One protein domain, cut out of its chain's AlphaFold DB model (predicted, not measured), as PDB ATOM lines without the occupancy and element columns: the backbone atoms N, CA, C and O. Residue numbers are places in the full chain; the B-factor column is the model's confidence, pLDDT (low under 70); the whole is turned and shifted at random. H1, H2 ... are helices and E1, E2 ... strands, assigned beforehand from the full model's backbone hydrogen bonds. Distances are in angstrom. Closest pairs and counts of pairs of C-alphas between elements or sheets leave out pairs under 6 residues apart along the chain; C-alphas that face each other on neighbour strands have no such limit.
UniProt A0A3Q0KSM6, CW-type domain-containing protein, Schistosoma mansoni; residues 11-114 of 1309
ATOM      1  N   GLY A  11     -36.545 -59.346 -38.958       48.35
ATOM      2  CA  GLY A  11     -35.522 -60.392 -38.794       48.35
ATOM      3  C   GLY A  11     -34.077 -60.004 -39.116       48.35
ATOM      4  O   GLY A  11     -33.211 -60.869 -39.079       48.35
ATOM      5  N   THR A  12     -33.775 -58.749 -39.458       51.16
ATOM      6  CA  THR A  12     -32.389 -58.327 -39.747       51.16
ATOM      7  C   THR A  12     -31.935 -57.244 -38.788       51.16
ATOM      8  O   THR A  12     -32.602 -56.220 -38.698       51.16
ATOM      9  N   GLU A  13     -30.787 -57.431 -38.133       62.38
ATOM     10  CA  GLU A  13     -30.120 -56.389 -37.344       62.38
ATOM     11  C   GLU A  13     -29.882 -55.140 -38.209       62.38
ATOM     12  O   GLU A  13     -29.147 -55.171 -39.202       62.38
ATOM     13  N   PHE A  14     -30.530 -54.035 -37.848       67.38
ATOM     14  CA  PHE A  14     -30.304 -52.716 -38.432       67.38
ATOM     15  C   PHE A  14     -29.945 -51.729 -37.326       67.38
ATOM     16  O   PHE A  14     -30.371 -51.868 -36.180       67.38
ATOM     17  N   LYS A  15     -29.141 -50.717 -37.666       76.19
ATOM     18  CA  LYS A  15     -28.695 -49.713 -36.700       76.19
ATOM     19  C   LYS A  15     -29.696 -48.559 -36.644       76.19
ATOM     20  O   LYS A  15     -30.073 -48.022 -37.686       76.19
ATOM     21  N   PHE A  16     -30.103 -48.148 -35.445       82.67
ATOM     22  CA  PHE A  16     -30.878 -46.920 -35.245       82.67
ATOM     23  C   PHE A  16     -30.008 -45.666 -35.423       82.67
ATOM     24  O   PHE A  16     -28.775 -45.729 -35.449       82.67
ATOM     25  N   CYS A  17     -30.649 -44.506 -35.572       85.19
ATOM     26  CA  CYS A  17     -29.932 -43.234 -35.556       85.19
ATOM     27  C   CYS A  17     -29.305 -43.003 -34.172       85.19
ATOM     28  O   CYS A  17     -29.969 -43.183 -33.156       85.19
ATOM     29  N   GLY A  18     -28.044 -42.566 -34.132       80.96
ATOM     30  CA  GLY A  18     -27.362 -42.220 -32.881       80.96
ATOM     31  C   GLY A  18     -27.779 -40.869 -32.286       80.96
ATOM     32  O   GLY A  18     -27.363 -40.551 -31.177       80.96
ATOM     33  N   ASN A  19     -28.569 -40.057 -33.002       82.15
ATOM     34  CA  ASN A  19     -29.094 -38.808 -32.453       82.15
ATOM     35  C   ASN A  19     -30.189 -39.134 -31.414       82.15
ATOM     36  O   ASN A  19     -31.170 -39.787 -31.782       82.15
ATOM     37  N   PRO A  20     -30.077 -38.655 -30.158       75.32
ATOM     38  CA  PRO A  20     -31.042 -38.946 -29.096       75.32
ATOM     39  C   PRO A  20     -32.495 -38.622 -29.465       75.32
ATOM     40  O   PRO A  20     -33.404 -39.364 -29.090       75.32
ATOM     41  N   CYS A  21     -32.712 -37.562 -30.254       75.78
ATOM     42  CA  CYS A  21     -34.047 -37.132 -30.672       75.78
ATOM     43  C   CYS A  21     -34.708 -38.120 -31.648       75.78
ATOM     44  O   CYS A  21     -35.927 -38.152 -31.751       75.78
ATOM     45  N   CYS A  22     -33.926 -38.946 -32.351       80.92
ATOM     46  CA  CYS A  22     -34.414 -39.918 -33.336       80.92
ATOM     47  C   CYS A  22     -34.518 -41.350 -32.805       80.92
ATOM     48  O   CYS A  22     -34.807 -42.255 -33.587       80.92
ATOM     49  N   SER A  23     -34.268 -41.577 -31.516       69.96
ATOM     50  CA  SER A  23     -34.203 -42.920 -30.924       69.96
ATOM     51  C   SER A  23     -35.464 -43.764 -31.166       69.96
ATOM     52  O   SER A  23     -35.360 -44.968 -31.376       69.96
ATOM     53  N   SER A  24     -36.642 -43.136 -31.216       69.99
ATOM     54  CA  SER A  24     -37.929 -43.803 -31.444       69.99
ATOM     55  C   SER A  24     -38.367 -43.877 -32.914       69.99
ATOM     56  O   SER A  24     -39.449 -44.389 -33.196       69.99
ATOM     57  N   ILE A  25     -37.586 -43.339 -33.858       78.93
ATOM     58  CA  ILE A  25     -37.962 -43.264 -35.276       78.93
ATOM     59  C   ILE A  25     -37.072 -44.200 -36.085       78.93
ATOM     60  O   ILE A  25     -35.859 -44.009 -36.162       78.93
ATOM     61  N   THR A  26     -37.684 -45.174 -36.761       82.83
ATOM     62  CA  THR A  26     -36.967 -46.043 -37.699       82.83
ATOM     63  C   THR A  26     -36.400 -45.204 -38.850       82.83
ATOM     64  O   THR A  26     -37.170 -44.602 -39.607       82.83
ATOM     65  N   PRO A  27     -35.069 -45.134 -39.010       86.25
ATOM     66  CA  PRO A  27     -34.461 -44.288 -40.023       86.25
ATOM     67  C   PRO A  27     -34.721 -44.833 -41.435       86.25
ATOM     68  O   PRO A  27     -34.606 -46.030 -41.705       86.25
ATOM     69  N   LEU A  28     -35.042 -43.925 -42.357       88.74
ATOM     70  CA  LEU A  28     -35.254 -44.210 -43.773       88.74
ATOM     71  C   LEU A  28     -34.419 -43.236 -44.606       88.74
ATOM     72  O   LEU A  28     -34.487 -42.024 -44.410       88.74
ATOM     73  N   CYS A  29     -33.651 -43.770 -45.554       92.70
ATOM     74  CA  CYS A  29     -32.856 -42.977 -46.481       92.70
ATOM     75  C   CYS A  29     -33.769 -42.244 -47.468       92.70
ATOM     76  O   CYS A  29     -34.371 -42.882 -48.334       92.70
ATOM     77  N   PHE A  30     -33.833 -40.914 -47.383       92.06
ATOM     78  CA  PHE A  30     -34.644 -40.117 -48.314       92.06
ATOM     79  C   PHE A  30     -33.992 -39.930 -49.695       92.06
ATOM     80  O   PHE A  30     -34.688 -39.615 -50.654       92.06
ATOM     81  N   ALA A  31     -32.672 -40.126 -49.817       90.23
ATOM     82  CA  ALA A  31     -31.935 -39.833 -51.049       90.23
ATOM     83  C   ALA A  31     -32.124 -40.902 -52.141       90.23
ATOM     84  O   ALA A  31     -32.426 -40.573 -53.283       90.23
ATOM     85  N   GLY A  32     -31.925 -42.184 -51.810       87.32
ATOM     86  CA  GLY A  32     -32.115 -43.292 -52.761       87.32
ATOM     87  C   GLY A  32     -31.288 -43.225 -54.056       87.32
ATOM     88  O   GLY A  32     -31.730 -43.769 -55.065       87.32
ATOM     89  N   ILE A  33     -30.136 -42.543 -54.052       86.16
ATOM     90  CA  ILE A  33     -29.359 -42.235 -55.268       86.16
ATOM     91  C   ILE A  33     -28.345 -43.309 -55.671       86.16
ATOM     92  O   ILE A  33     -27.967 -43.375 -56.839       86.16
ATOM     93  N   ASP A  34     -27.900 -44.124 -54.717       85.37
ATOM     94  CA  ASP A  34     -26.966 -45.222 -54.951       85.37
ATOM     95  C   ASP A  34     -27.732 -46.539 -55.152       85.37
ATOM     96  O   ASP A  34     -28.760 -46.779 -54.507       85.37
ATOM     97  N   THR A  35     -27.248 -47.406 -56.042       82.89
ATOM     98  CA  THR A  35     -27.888 -48.703 -56.325       82.89
ATOM     99  C   THR A  35     -27.849 -49.644 -55.120       82.89
ATOM    100  O   THR A  35     -28.748 -50.469 -54.965       82.89
ATOM    101  N   LEU A  36     -26.871 -49.474 -54.227       85.74
ATOM    102  CA  LEU A  36     -26.733 -50.163 -52.946       85.74
ATOM    103  C   LEU A  36     -27.359 -49.362 -51.793       85.74
ATOM    104  O   LEU A  36     -27.019 -49.587 -50.630       85.74
ATOM    105  N   CYS A  37     -28.268 -48.418 -52.064       88.80
ATOM    106  CA  CYS A  37     -28.966 -47.676 -51.017       88.80
ATOM    107  C   CYS A  37     -29.575 -48.635 -49.984       88.80
ATOM    108  O   CYS A  37     -30.456 -49.437 -50.296       88.80
ATOM    109  N   ALA A  38     -29.165 -48.484 -48.723       86.55
ATOM    110  CA  ALA A  38     -29.652 -49.325 -47.636       86.55
ATOM    111  C   ALA A  38     -31.157 -49.171 -47.344       86.55
ATOM    112  O   ALA A  38     -31.721 -49.989 -46.624       86.55
ATOM    113  N   ARG A  39     -31.822 -48.136 -47.881       87.30
ATOM    114  CA  ARG A  39     -33.236 -47.804 -47.628       87.30
ATOM    115  C   ARG A  39     -33.516 -47.619 -46.142       87.30
ATOM    116  O   ARG A  39     -33.202 -46.544 -45.663       87.30
ATOM    117  N   ASN A  40     -34.065 -48.610 -45.440       84.09
ATOM    118  CA  ASN A  40     -34.291 -48.647 -43.986       84.09
ATOM    119  C   ASN A  40     -33.447 -49.724 -43.265       84.09
ATOM    120  O   ASN A  40     -33.688 -50.022 -42.103       84.09
ATOM    121  N   ARG A  41     -32.468 -50.332 -43.948       81.91
ATOM    122  CA  ARG A  41     -31.686 -51.500 -43.490       81.91
ATOM    123  C   ARG A  41     -30.192 -51.191 -43.364       81.91
ATOM    124  O   ARG A  41     -29.340 -52.016 -43.690       81.91
ATOM    125  N   CYS A  42     -29.853 -49.961 -42.980       77.63
ATOM    126  CA  CYS A  42     -28.457 -49.551 -42.854       77.63
ATOM    127  C   CYS A  42     -27.801 -50.278 -41.673       77.63
ATOM    128  O   CYS A  42     -28.261 -50.166 -40.536       77.63
ATOM    129  N   LYS A  43     -26.728 -51.025 -41.953       76.96
ATOM    130  CA  LYS A  43     -25.884 -51.669 -40.930       76.96
ATOM    131  C   LYS A  43     -24.798 -50.725 -40.396       76.96
ATOM    132  O   LYS A  43     -24.285 -50.917 -39.301       76.96
ATOM    133  N   THR A  44     -24.458 -49.697 -41.171       77.05
ATOM    134  CA  THR A  44     -23.505 -48.637 -40.819       77.05
ATOM    135  C   THR A  44     -24.223 -47.422 -40.217       77.05
ATOM    136  O   THR A  44     -25.450 -47.400 -40.103       77.05
ATOM    137  N   ASN A  45     -23.466 -46.395 -39.816       82.81
ATOM    138  CA  ASN A  45     -24.021 -45.166 -39.245       82.81
ATOM    139  C   ASN A  45     -24.907 -44.398 -40.238       82.81
ATOM    140  O   ASN A  45     -24.591 -44.263 -41.419       82.81
ATOM    141  N   TRP A  46     -25.986 -43.820 -39.724       89.30
ATOM    142  CA  TRP A  46     -26.839 -42.904 -40.473       89.30
ATOM    143  C   TRP A  46     -26.282 -41.486 -40.456       89.30
ATOM    144  O   TRP A  46     -25.865 -40.999 -39.406       89.30
ATOM    145  N   TYR A  47     -26.356 -40.805 -41.596       91.92
ATOM    146  CA  TYR A  47     -26.155 -39.363 -41.669       91.92
ATOM    147  C   TYR A  47     -27.473 -38.679 -41.316       91.92
ATOM    148  O   TYR A  47     -28.472 -38.820 -42.027       91.92
ATOM    149  N   HIS A  48     -27.484 -38.008 -40.170       92.20
ATOM    150  CA  HIS A  48     -28.655 -37.350 -39.610       92.20
ATOM    151  C   HIS A  48     -28.759 -35.907 -40.113       92.20
ATOM    152  O   HIS A  48     -27.764 -35.192 -40.148       92.20
ATOM    153  N   PHE A  49     -29.962 -35.484 -40.496       94.08
ATOM    154  CA  PHE A  49     -30.237 -34.107 -40.917       94.08
ATOM    155  C   PHE A  49     -31.110 -33.400 -39.888       94.08
ATOM    156  O   PHE A  49     -30.728 -32.356 -39.363       94.08
ATOM    157  N   SER A  50     -32.254 -34.003 -39.579       92.55
ATOM    158  CA  SER A  50     -33.201 -33.567 -38.557       92.55
ATOM    159  C   SER A  50     -34.023 -34.770 -38.080       92.55
ATOM    160  O   SER A  50     -33.832 -35.899 -38.557       92.55
ATOM    161  N   LEU A  51     -34.939 -34.559 -37.133       89.80
ATOM    162  CA  LEU A  51     -35.865 -35.581 -36.648       89.80
ATOM    163  C   LEU A  51     -36.533 -36.362 -37.797       89.80
ATOM    164  O   LEU A  51     -37.362 -35.844 -38.539       89.80
ATOM    165  N   GLY A  52     -36.206 -37.649 -37.920       88.83
ATOM    166  CA  GLY A  52     -36.785 -38.523 -38.945       88.83
ATOM    167  C   GLY A  52     -36.278 -38.294 -40.378       88.83
ATOM    168  O   GLY A  52     -36.756 -38.971 -41.290       88.83
ATOM    169  N   GLU A  53     -35.297 -37.415 -40.596       93.28
ATOM    170  CA  GLU A  53     -34.672 -37.155 -41.899       93.28
ATOM    171  C   GLU A  53     -33.232 -37.684 -41.915       93.28
ATOM    172  O   GLU A  53     -32.337 -37.150 -41.254       93.28
ATOM    173  N   HIS A  54     -33.005 -38.765 -42.671       93.44
ATOM    174  CA  HIS A  54     -31.738 -39.496 -42.662       93.44
ATOM    175  C   HIS A  54     -31.272 -39.900 -44.063       93.44
ATOM    176  O   HIS A  54     -32.073 -40.134 -44.970       93.44
ATOM    177  N   VAL A  55     -29.957 -40.064 -44.212       93.74
ATOM    178  CA  VAL A  55     -29.314 -40.626 -45.406       93.74
ATOM    179  C   VAL A  55     -28.410 -41.784 -44.991       93.74
ATOM    180  O   VAL A  55     -27.681 -41.699 -44.003       93.74
ATOM    181  N   CYS A  56     -28.475 -42.899 -45.720       92.37
ATOM    182  CA  CYS A  56     -27.597 -44.043 -45.467       92.37
ATOM    183  C   CYS A  56     -26.167 -43.767 -45.954       92.37
ATOM    184  O   CYS A  56     -25.967 -42.957 -46.865       92.37
ATOM    185  N   SER A  57     -25.174 -44.463 -45.387       90.21
ATOM    186  CA  SER A  57     -23.764 -44.203 -45.717       90.21
ATOM    187  C   SER A  57     -23.458 -44.360 -47.201       90.21
ATOM    188  O   SER A  57     -22.811 -43.486 -47.761       90.21
ATOM    189  N   ASN A  58     -24.017 -45.381 -47.857       88.20
ATOM    190  CA  ASN A  58     -23.790 -45.636 -49.284       88.20
ATOM    191  C   ASN A  58     -24.194 -44.432 -50.152       88.20
ATOM    192  O   ASN A  58     -23.406 -43.964 -50.966       88.20
ATOM    193  N   CYS A  59     -25.385 -43.864 -49.929       89.76
ATOM    194  CA  CYS A  59     -25.839 -42.680 -50.665       89.76
ATOM    195  C   CYS A  59     -24.994 -41.435 -50.359       89.76
ATOM    196  O   CYS A  59     -24.751 -40.626 -51.250       89.76
ATOM    197  N   TYR A  60     -24.575 -41.256 -49.106       91.01
ATOM    198  CA  TYR A  60     -23.784 -40.092 -48.711       91.01
ATOM    199  C   TYR A  60     -22.353 -40.157 -49.266       91.01
ATOM    200  O   TYR A  60     -21.853 -39.189 -49.840       91.01
ATOM    201  N   GLU A  61     -21.696 -41.309 -49.141       87.53
ATOM    202  CA  GLU A  61     -20.331 -41.538 -49.618       87.53
ATOM    203  C   GLU A  61     -20.246 -41.504 -51.140       87.53
ATOM    204  O   GLU A  61     -19.302 -40.919 -51.667       87.53
ATOM    205  N   PHE A  62     -21.268 -41.997 -51.845       85.89
ATOM    206  CA  PHE A  62     -21.353 -41.939 -53.305       85.89
ATOM    207  C   PHE A  62     -21.107 -40.531 -53.882       85.89
ATOM    208  O   PHE A  62     -20.520 -40.396 -54.965       85.89
ATOM    209  N   LEU A  63     -21.520 -39.483 -53.155       85.52
ATOM    210  CA  LEU A  63     -21.313 -38.076 -53.520       85.52
ATOM    211  C   LEU A  63     -19.918 -37.537 -53.163       85.52
ATOM    212  O   LEU A  63     -19.449 -36.605 -53.815       85.52
ATOM    213  N   ASN A  64     -19.253 -38.097 -52.149       79.35
ATOM    214  CA  ASN A  64     -17.948 -37.628 -51.666       79.35
ATOM    215  C   ASN A  64     -16.761 -38.386 -52.278       79.35
ATOM    216  O   ASN A  64     -15.654 -37.852 -52.350       79.35
ATOM    217  N   THR A  65     -16.952 -39.630 -52.711       67.25
ATOM    218  CA  THR A  65     -15.860 -40.454 -53.229       67.25
ATOM    219  C   THR A  65     -15.479 -40.064 -54.658       67.25
ATOM    220  O   THR A  65     -16.220 -40.339 -55.602       67.25
ATOM    221  N   ASN A  66     -14.261 -39.540 -54.832       54.80
ATOM    222  CA  ASN A  66     -13.541 -39.541 -56.118       54.80
ATOM    223  C   ASN A  66     -12.942 -40.924 -56.457       54.80
ATOM    224  O   ASN A  66     -12.287 -41.093 -57.487       54.80
ATOM    225  N   THR A  67     -13.096 -41.907 -55.563       44.83
ATOM    226  CA  THR A  67     -12.325 -43.151 -55.589       44.83
ATOM    227  C   THR A  67     -12.626 -44.004 -56.816       44.83
ATOM    228  O   THR A  67     -13.780 -44.279 -57.150       44.83
ATOM    229  N   SER A  68     -11.550 -44.499 -57.425       44.40
ATOM    230  CA  SER A  68     -11.507 -45.384 -58.593       44.40
ATOM    231  C   SER A  68     -12.399 -46.628 -58.506       44.40
ATOM    232  O   SER A  68     -12.782 -47.146 -59.551       44.40
ATOM    233  N   LYS A  69     -12.790 -47.076 -57.302       47.86
ATOM    234  CA  LYS A  69     -13.663 -48.248 -57.089       47.86
ATOM    235  C   LYS A  69     -15.027 -48.153 -57.786       47.86
ATOM    236  O   LYS A  69     -15.590 -49.187 -58.113       47.86
ATOM    237  N   HIS A  70     -15.522 -46.946 -58.071       47.44
ATOM    238  CA  HIS A  70     -16.768 -46.743 -58.823       47.44
ATOM    239  C   HIS A  70     -16.558 -46.349 -60.295       47.44
ATOM    240  O   HIS A  70     -17.539 -46.130 -60.998       47.44
ATOM    241  N   ARG A  71     -15.314 -46.270 -60.800       45.47
ATOM    242  CA  ARG A  71     -15.065 -45.920 -62.216       45.47
ATOM    243  C   ARG A  71     -15.594 -46.973 -63.191       45.47
ATOM    244  O   ARG A  71     -15.920 -46.621 -64.317       45.47
ATOM    245  N   SER A  72     -15.687 -48.238 -62.775       46.31
ATOM    246  CA  SER A  72     -16.164 -49.331 -63.632       46.31
ATOM    247  C   SER A  72     -17.685 -49.340 -63.831       46.31
ATOM    248  O   SER A  72     -18.162 -49.966 -64.770       46.31
ATOM    249  N   GLN A  73     -18.456 -48.614 -63.011       47.01
ATOM    250  CA  GLN A  73     -19.903 -48.471 -63.179       47.01
ATOM    251  C   GLN A  73     -20.269 -47.004 -63.436       47.01
ATOM    252  O   GLN A  73     -20.413 -46.191 -62.526       47.01
ATOM    253  N   SER A  74     -20.494 -46.711 -64.716       46.32
ATOM    254  CA  SER A  74     -21.037 -45.475 -65.291       46.32
ATOM    255  C   SER A  74     -20.088 -44.271 -65.377       46.32
ATOM    256  O   SER A  74     -19.778 -43.580 -64.407       46.32
ATOM    257  N   VAL A  75     -19.700 -43.975 -66.621       46.02
ATOM    258  CA  VAL A  75     -19.952 -42.680 -67.275       46.02
ATOM    259  C   VAL A  75     -20.631 -41.692 -66.323       46.02
ATOM    260  O   VAL A  75     -21.821 -41.839 -66.068       46.02
ATOM    261  N   ASN A  76     -19.866 -40.741 -65.773       49.49
ATOM    262  CA  ASN A  76     -20.352 -39.558 -65.051       49.49
ATOM    263  C   ASN A  76     -21.747 -39.729 -64.426       49.49
ATOM    264  O   ASN A  76     -22.727 -39.214 -64.962       49.49
ATOM    265  N   SER A  77     -21.850 -40.454 -63.309       67.25
ATOM    266  CA  SER A  77     -23.127 -40.613 -62.602       67.25
ATOM    267  C   SER A  77     -23.862 -39.268 -62.503       67.25
ATOM    268  O   SER A  77     -23.314 -38.310 -61.941       67.25
ATOM    269  N   VAL A  78     -25.087 -39.199 -63.031       81.36
ATOM    270  CA  VAL A  78     -25.893 -37.970 -63.173       81.36
ATOM    271  C   VAL A  78     -25.913 -37.133 -61.888       81.36
ATOM    272  O   VAL A  78     -25.815 -35.910 -61.940       81.36
ATOM    273  N   TRP A  79     -25.963 -37.779 -60.720       83.23
ATOM    274  CA  TRP A  79     -25.972 -37.111 -59.415       83.23
ATOM    275  C   TRP A  79     -24.682 -36.366 -59.066       83.23
ATOM    276  O   TRP A  79     -24.761 -35.258 -58.544       83.23
ATOM    277  N   ARG A  80     -23.503 -36.905 -59.399       81.91
ATOM    278  CA  ARG A  80     -22.230 -36.184 -59.204       81.91
ATOM    279  C   ARG A  80     -22.127 -34.991 -60.140       81.91
ATOM    280  O   ARG A  80     -21.675 -33.927 -59.730       81.91
ATOM    281  N   HIS A  81     -22.591 -35.146 -61.381       85.02
ATOM    282  CA  HIS A  81     -22.651 -34.026 -62.313       85.02
ATOM    283  C   HIS A  81     -23.598 -32.928 -61.805       85.02
ATOM    284  O   HIS A  81     -23.212 -31.762 -61.778       85.02
ATOM    285  N   ARG A  82     -24.785 -33.302 -61.304       88.32
ATOM    286  CA  ARG A  82     -25.729 -32.376 -60.655       88.32
ATOM    287  C   ARG A  82     -25.107 -31.676 -59.452       88.32
ATOM    288  O   ARG A  82     -25.203 -30.460 -59.368       88.32
ATOM    289  N   MET A  83     -24.418 -32.408 -58.577       89.12
ATOM    290  CA  MET A  83     -23.744 -31.827 -57.416       89.12
ATOM    291  C   MET A  83     -22.645 -30.840 -57.819       89.12
ATOM    292  O   MET A  83     -22.559 -29.751 -57.259       89.12
ATOM    293  N   ASN A  84     -21.817 -31.181 -58.804       87.64
ATOM    294  CA  ASN A  84     -20.761 -30.288 -59.278       87.64
ATOM    295  C   ASN A  84     -21.330 -29.056 -59.990       87.64
ATOM    296  O   ASN A  84     -20.798 -27.960 -59.827       87.64
ATOM    297  N   SER A  85     -22.420 -29.207 -60.746       88.00
ATOM    298  CA  SER A  85     -23.112 -28.072 -61.357       88.00
ATOM    299  C   SER A  85     -23.713 -27.149 -60.300       88.00
ATOM    300  O   SER A  85     -23.449 -25.950 -60.326       88.00
ATOM    301  N   TRP A  86     -24.416 -27.725 -59.322       89.74
ATOM    302  CA  TRP A  86     -24.967 -27.026 -58.162       89.74
ATOM    303  C   TRP A  86     -23.878 -26.257 -57.404       89.74
ATOM    304  O   TRP A  86     -24.009 -25.058 -57.183       89.74
ATOM    305  N   ARG A  87     -22.731 -26.889 -57.114       88.66
ATOM    306  CA  ARG A  87     -21.592 -26.223 -56.456       88.66
ATOM    307  C   ARG A  87     -21.098 -24.994 -57.214       88.66
ATOM    308  O   ARG A  87     -20.780 -23.990 -56.585       88.66
ATOM    309  N   ARG A  88     -20.996 -25.073 -58.547       87.60
ATOM    310  CA  ARG A  88     -20.546 -23.944 -59.379       87.60
ATOM    311  C   ARG A  88     -21.533 -22.784 -59.337       87.60
ATOM    312  O   ARG A  88     -21.101 -21.641 -59.233       87.60
ATOM    313  N   GLU A  89     -22.829 -23.074 -59.405       85.69
ATOM    314  CA  GLU A  89     -23.859 -22.036 -59.341       85.69
ATOM    315  C   GLU A  89     -23.884 -21.352 -57.971       85.69
ATOM    316  O   GLU A  89     -23.872 -20.124 -57.894       85.69
ATOM    317  N   TRP A  90     -23.815 -22.136 -56.895       87.82
ATOM    318  CA  TRP A  90     -23.705 -21.600 -55.542       87.82
ATOM    319  C   TRP A  90     -22.465 -20.728 -55.374       87.82
ATOM    320  O   TRP A  90     -22.574 -19.595 -54.925       87.82
ATOM    321  N   LEU A  91     -21.297 -21.192 -55.828       86.17
ATOM    322  CA  LEU A  91     -20.055 -20.419 -55.739       86.17
ATOM    323  C   LEU A  91     -20.142 -19.062 -56.459       86.17
ATOM    324  O   LEU A  91     -19.518 -18.096 -56.019       86.17
ATOM    325  N   LYS A  92     -20.905 -18.993 -57.557       85.67
ATOM    326  CA  LYS A  92     -21.133 -17.762 -58.325       85.67
ATOM    327  C   LYS A  92     -22.020 -16.763 -57.573       85.67
ATOM    328  O   LYS A  92     -21.785 -15.567 -57.698       85.67
ATOM    329  N   LYS A  93     -23.024 -17.243 -56.833       86.80
ATOM    330  CA  LYS A  93     -24.032 -16.418 -56.137       86.80
ATOM    331  C   LYS A  93     -23.740 -16.205 -54.640       86.80
ATOM    332  O   LYS A  93     -24.432 -15.422 -53.994       86.80
ATOM    333  N   SER A  94     -22.743 -16.885 -54.077       85.05
ATOM    334  CA  SER A  94     -22.278 -16.669 -52.701       85.05
ATOM    335  C   SER A  94     -21.266 -15.524 -52.592       85.05
ATOM    336  O   SER A  94     -20.456 -15.289 -53.496       85.05
ATOM    337  N   SER A  95     -21.264 -14.873 -51.430       80.11
ATOM    338  CA  SER A  95     -20.284 -13.886 -50.995       80.11
ATOM    339  C   SER A  95     -18.860 -14.447 -51.082       80.11
ATOM    340  O   SER A  95     -18.638 -15.663 -51.074       80.11
ATOM    341  N   LYS A  96     -17.849 -13.570 -51.142       72.15
ATOM    342  CA  LYS A  96     -16.440 -14.004 -51.108       72.15
ATOM    343  C   LYS A  96     -16.096 -14.736 -49.797       72.15
ATOM    344  O   LYS A  96     -15.263 -15.641 -49.829       72.15
ATOM    345  N   LEU A  97     -16.764 -14.387 -48.692       66.41
ATOM    346  CA  LEU A  97     -16.518 -14.903 -47.341       66.41
ATOM    347  C   LEU A  97     -17.057 -16.335 -47.136       66.41
ATOM    348  O   LEU A  97     -16.357 -17.176 -46.571       66.41
ATOM    349  N   GLY A  98     -18.258 -16.668 -47.627       61.32
ATOM    350  CA  GLY A  98     -18.920 -17.947 -47.307       61.32
ATOM    351  C   GLY A  98     -18.578 -19.148 -48.196       61.32
ATOM    352  O   GLY A  98     -19.029 -20.268 -47.929       61.32
ATOM    353  N   ARG A  99     -17.736 -18.977 -49.228       63.28
ATOM    354  CA  ARG A  99     -17.504 -19.982 -50.293       63.28
ATOM    355  C   ARG A  99     -17.081 -21.378 -49.817       63.28
ATOM    356  O   ARG A  99     -17.351 -22.356 -50.510       63.28
ATOM    357  N   ARG A 100     -16.395 -21.510 -48.674       58.65
ATOM    358  CA  ARG A 100     -15.769 -22.790 -48.273       58.65
ATOM    359  C   ARG A 100     -16.650 -23.713 -47.425       58.65
ATOM    360  O   ARG A 100     -16.469 -24.925 -47.510       58.65
ATOM    361  N   ARG A 101     -17.590 -23.204 -46.617       61.98
ATOM    362  CA  ARG A 101     -18.327 -24.047 -45.644       61.98
ATOM    363  C   ARG A 101     -19.596 -24.704 -46.204       61.98
ATOM    364  O   ARG A 101     -19.981 -25.769 -45.729       61.98
ATOM    365  N   ILE A 102     -20.224 -24.122 -47.228       66.03
ATOM    366  CA  ILE A 102     -21.590 -24.494 -47.648       66.03
ATOM    367  C   ILE A 102     -21.616 -25.619 -48.704       66.03
ATOM    368  O   ILE A 102     -22.621 -26.297 -48.878       66.03
ATOM    369  N   LEU A 103     -20.508 -25.927 -49.374       75.14
ATOM    370  CA  LEU A 103     -20.523 -26.746 -50.598       75.14
ATOM    371  C   LEU A 103     -20.332 -28.266 -50.379       75.14
ATOM    372  O   LEU A 103     -19.764 -28.958 -51.230       75.14
ATOM    373  N   ASN A 104     -20.777 -28.822 -49.251       85.84
ATOM    374  CA  ASN A 104     -20.622 -30.251 -48.929       85.84
ATOM    375  C   ASN A 104     -21.809 -31.127 -49.412       85.84
ATOM    376  O   ASN A 104     -22.819 -30.622 -49.901       85.84
ATOM    377  N   ALA A 105     -21.671 -32.456 -49.303       89.47
ATOM    378  CA  ALA A 105     -22.717 -33.409 -49.697       89.47
ATOM    379  C   ALA A 105     -24.007 -33.260 -48.887       89.47
ATOM    380  O   ALA A 105     -25.087 -33.396 -49.456       89.47
ATOM    381  N   ALA A 106     -23.907 -32.939 -47.594       92.19
ATOM    382  CA  ALA A 106     -25.078 -32.723 -46.756       92.19
ATOM    383  C   ALA A 106     -25.923 -31.554 -47.284       92.19
ATOM    384  O   ALA A 106     -27.107 -31.727 -47.547       92.19
ATOM    385  N   ASN A 107     -25.314 -30.406 -47.570       90.23
ATOM    386  CA  ASN A 107     -26.031 -29.235 -48.077       90.23
ATOM    387  C   ASN A 107     -26.641 -29.472 -49.464       90.23
ATOM    388  O   ASN A 107     -27.781 -29.077 -49.700       90.23
ATOM    389  N   PHE A 108     -25.943 -30.190 -50.351       92.23
ATOM    390  CA  PHE A 108     -26.518 -30.603 -51.634       92.23
ATOM    391  C   PHE A 108     -27.760 -31.488 -51.441       92.23
ATOM    392  O   PHE A 108     -28.804 -31.246 -52.047       92.23
ATOM    393  N   LEU A 109     -27.672 -32.500 -50.573       93.36
ATOM    394  CA  LEU A 109     -28.788 -33.397 -50.272       93.36
ATOM    395  C   LEU A 109     -29.960 -32.646 -49.624       93.36
ATOM    396  O   LEU A 109     -31.107 -32.887 -49.996       93.36
ATOM    397  N   ALA A 110     -29.691 -31.706 -48.717       92.92
ATOM    398  CA  ALA A 110     -30.723 -30.875 -48.106       92.92
ATOM    399  C   ALA A 110     -31.425 -29.981 -49.142       92.92
ATOM    400  O   ALA A 110     -32.652 -29.970 -49.223       92.92
ATOM    401  N   ALA A 111     -30.657 -29.279 -49.977       89.88
ATOM    402  CA  ALA A 111     -31.183 -28.337 -50.964       89.88
ATOM    403  C   ALA A 111     -31.944 -29.017 -52.114       89.88
ATOM    404  O   ALA A 111     -32.901 -28.456 -52.648       89.88
ATOM    405  N   GLN A 112     -31.533 -30.225 -52.504       89.80
ATOM    406  CA  GLN A 112     -32.038 -30.869 -53.717       89.80
ATOM    407  C   GLN A 112     -32.952 -32.062 -53.435       89.80
ATOM    408  O   GLN A 112     -33.887 -32.296 -54.201       89.80
ATOM    409  N   MET A 113     -32.709 -32.817 -52.357       91.42
ATOM    410  CA  MET A 113     -33.300 -34.146 -52.146       91.42
ATOM    411  C   MET A 113     -34.233 -34.252 -50.941       91.42
ATOM    412  O   MET A 113     -35.031 -35.190 -50.906       91.42
ATOM    413  N   LEU A 114     -34.192 -33.319 -49.980       94.19
ATOM    414  CA  LEU A 114     -35.193 -33.320 -48.911       94.19
ATOM    415  C   LEU A 114     -36.613 -33.200 -49.507       94.19
ATOM    416  O   LEU A 114     -36.816 -32.461 -50.483       94.19
TER     417      LEU A 114
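What this domain is: This is residues 11 to 114 of the 1309 residues of the protein "CW-type domain-containing protein" of Schistosoma mansoni (UniProt A0A3Q0KSM6). Look for a flat body with little regular structure: a small antiparallel hairpin, E1 and E2, and three crossed helices, with H2 toward one end and loop residues 11 to 26 toward the other. The 104 printed residues hold E1, E2, H1, H2, H3 in that order, mostly helix, with 40 residues in named elements. It is only just compact, close to loose: radius of gyration of the C-alphas 15.1 A, spans 48 by 35 by 18 A.

How they stand to each other: Start at E1, residues 47 to 50, and E2, residues 53 to 55, antiparallel at 164 degrees; N 47 and O 55 are 2.9 A apart, within hydrogen-bond range. H1, residues 57 to 64, touches H3, residues 105 to 113, about perpendicular at 77 degrees; their closest C-alphas, Leu 63 and Ala 105, are 6.2 A apart. H2, residues 78 to 93, only just touches H1, with 3 pairs of C-alphas within 8 A, the closest Leu 63 and Arg 80 at 6.1 A, made by residues 79 to 83 of H2 alone, at a steep tilt of 54 degrees. Every O i to N i+4 pair is within hydrogen-bond range in H2 and H3, and 2 of 4 in H1.

Where its parts are: Find C-alpha 47, where E1 begins, at (-26.155, -39.363, -41.669). H2 runs 22.7 A from C-alpha 78 at (-25.893, -37.970, -63.173), and H3 runs 10.9 A to C-alpha 113 at (-33.300, -34.146, -52.146).

The domain as a whole: The printed part has no cut, and the links H1 to H2 and H2 to H3 are long. Residues 71 to 76 stand free. Look for pLDDT under 70 at residues 11 to 14, 23 to 24, 65 to 77 and 97 to 102.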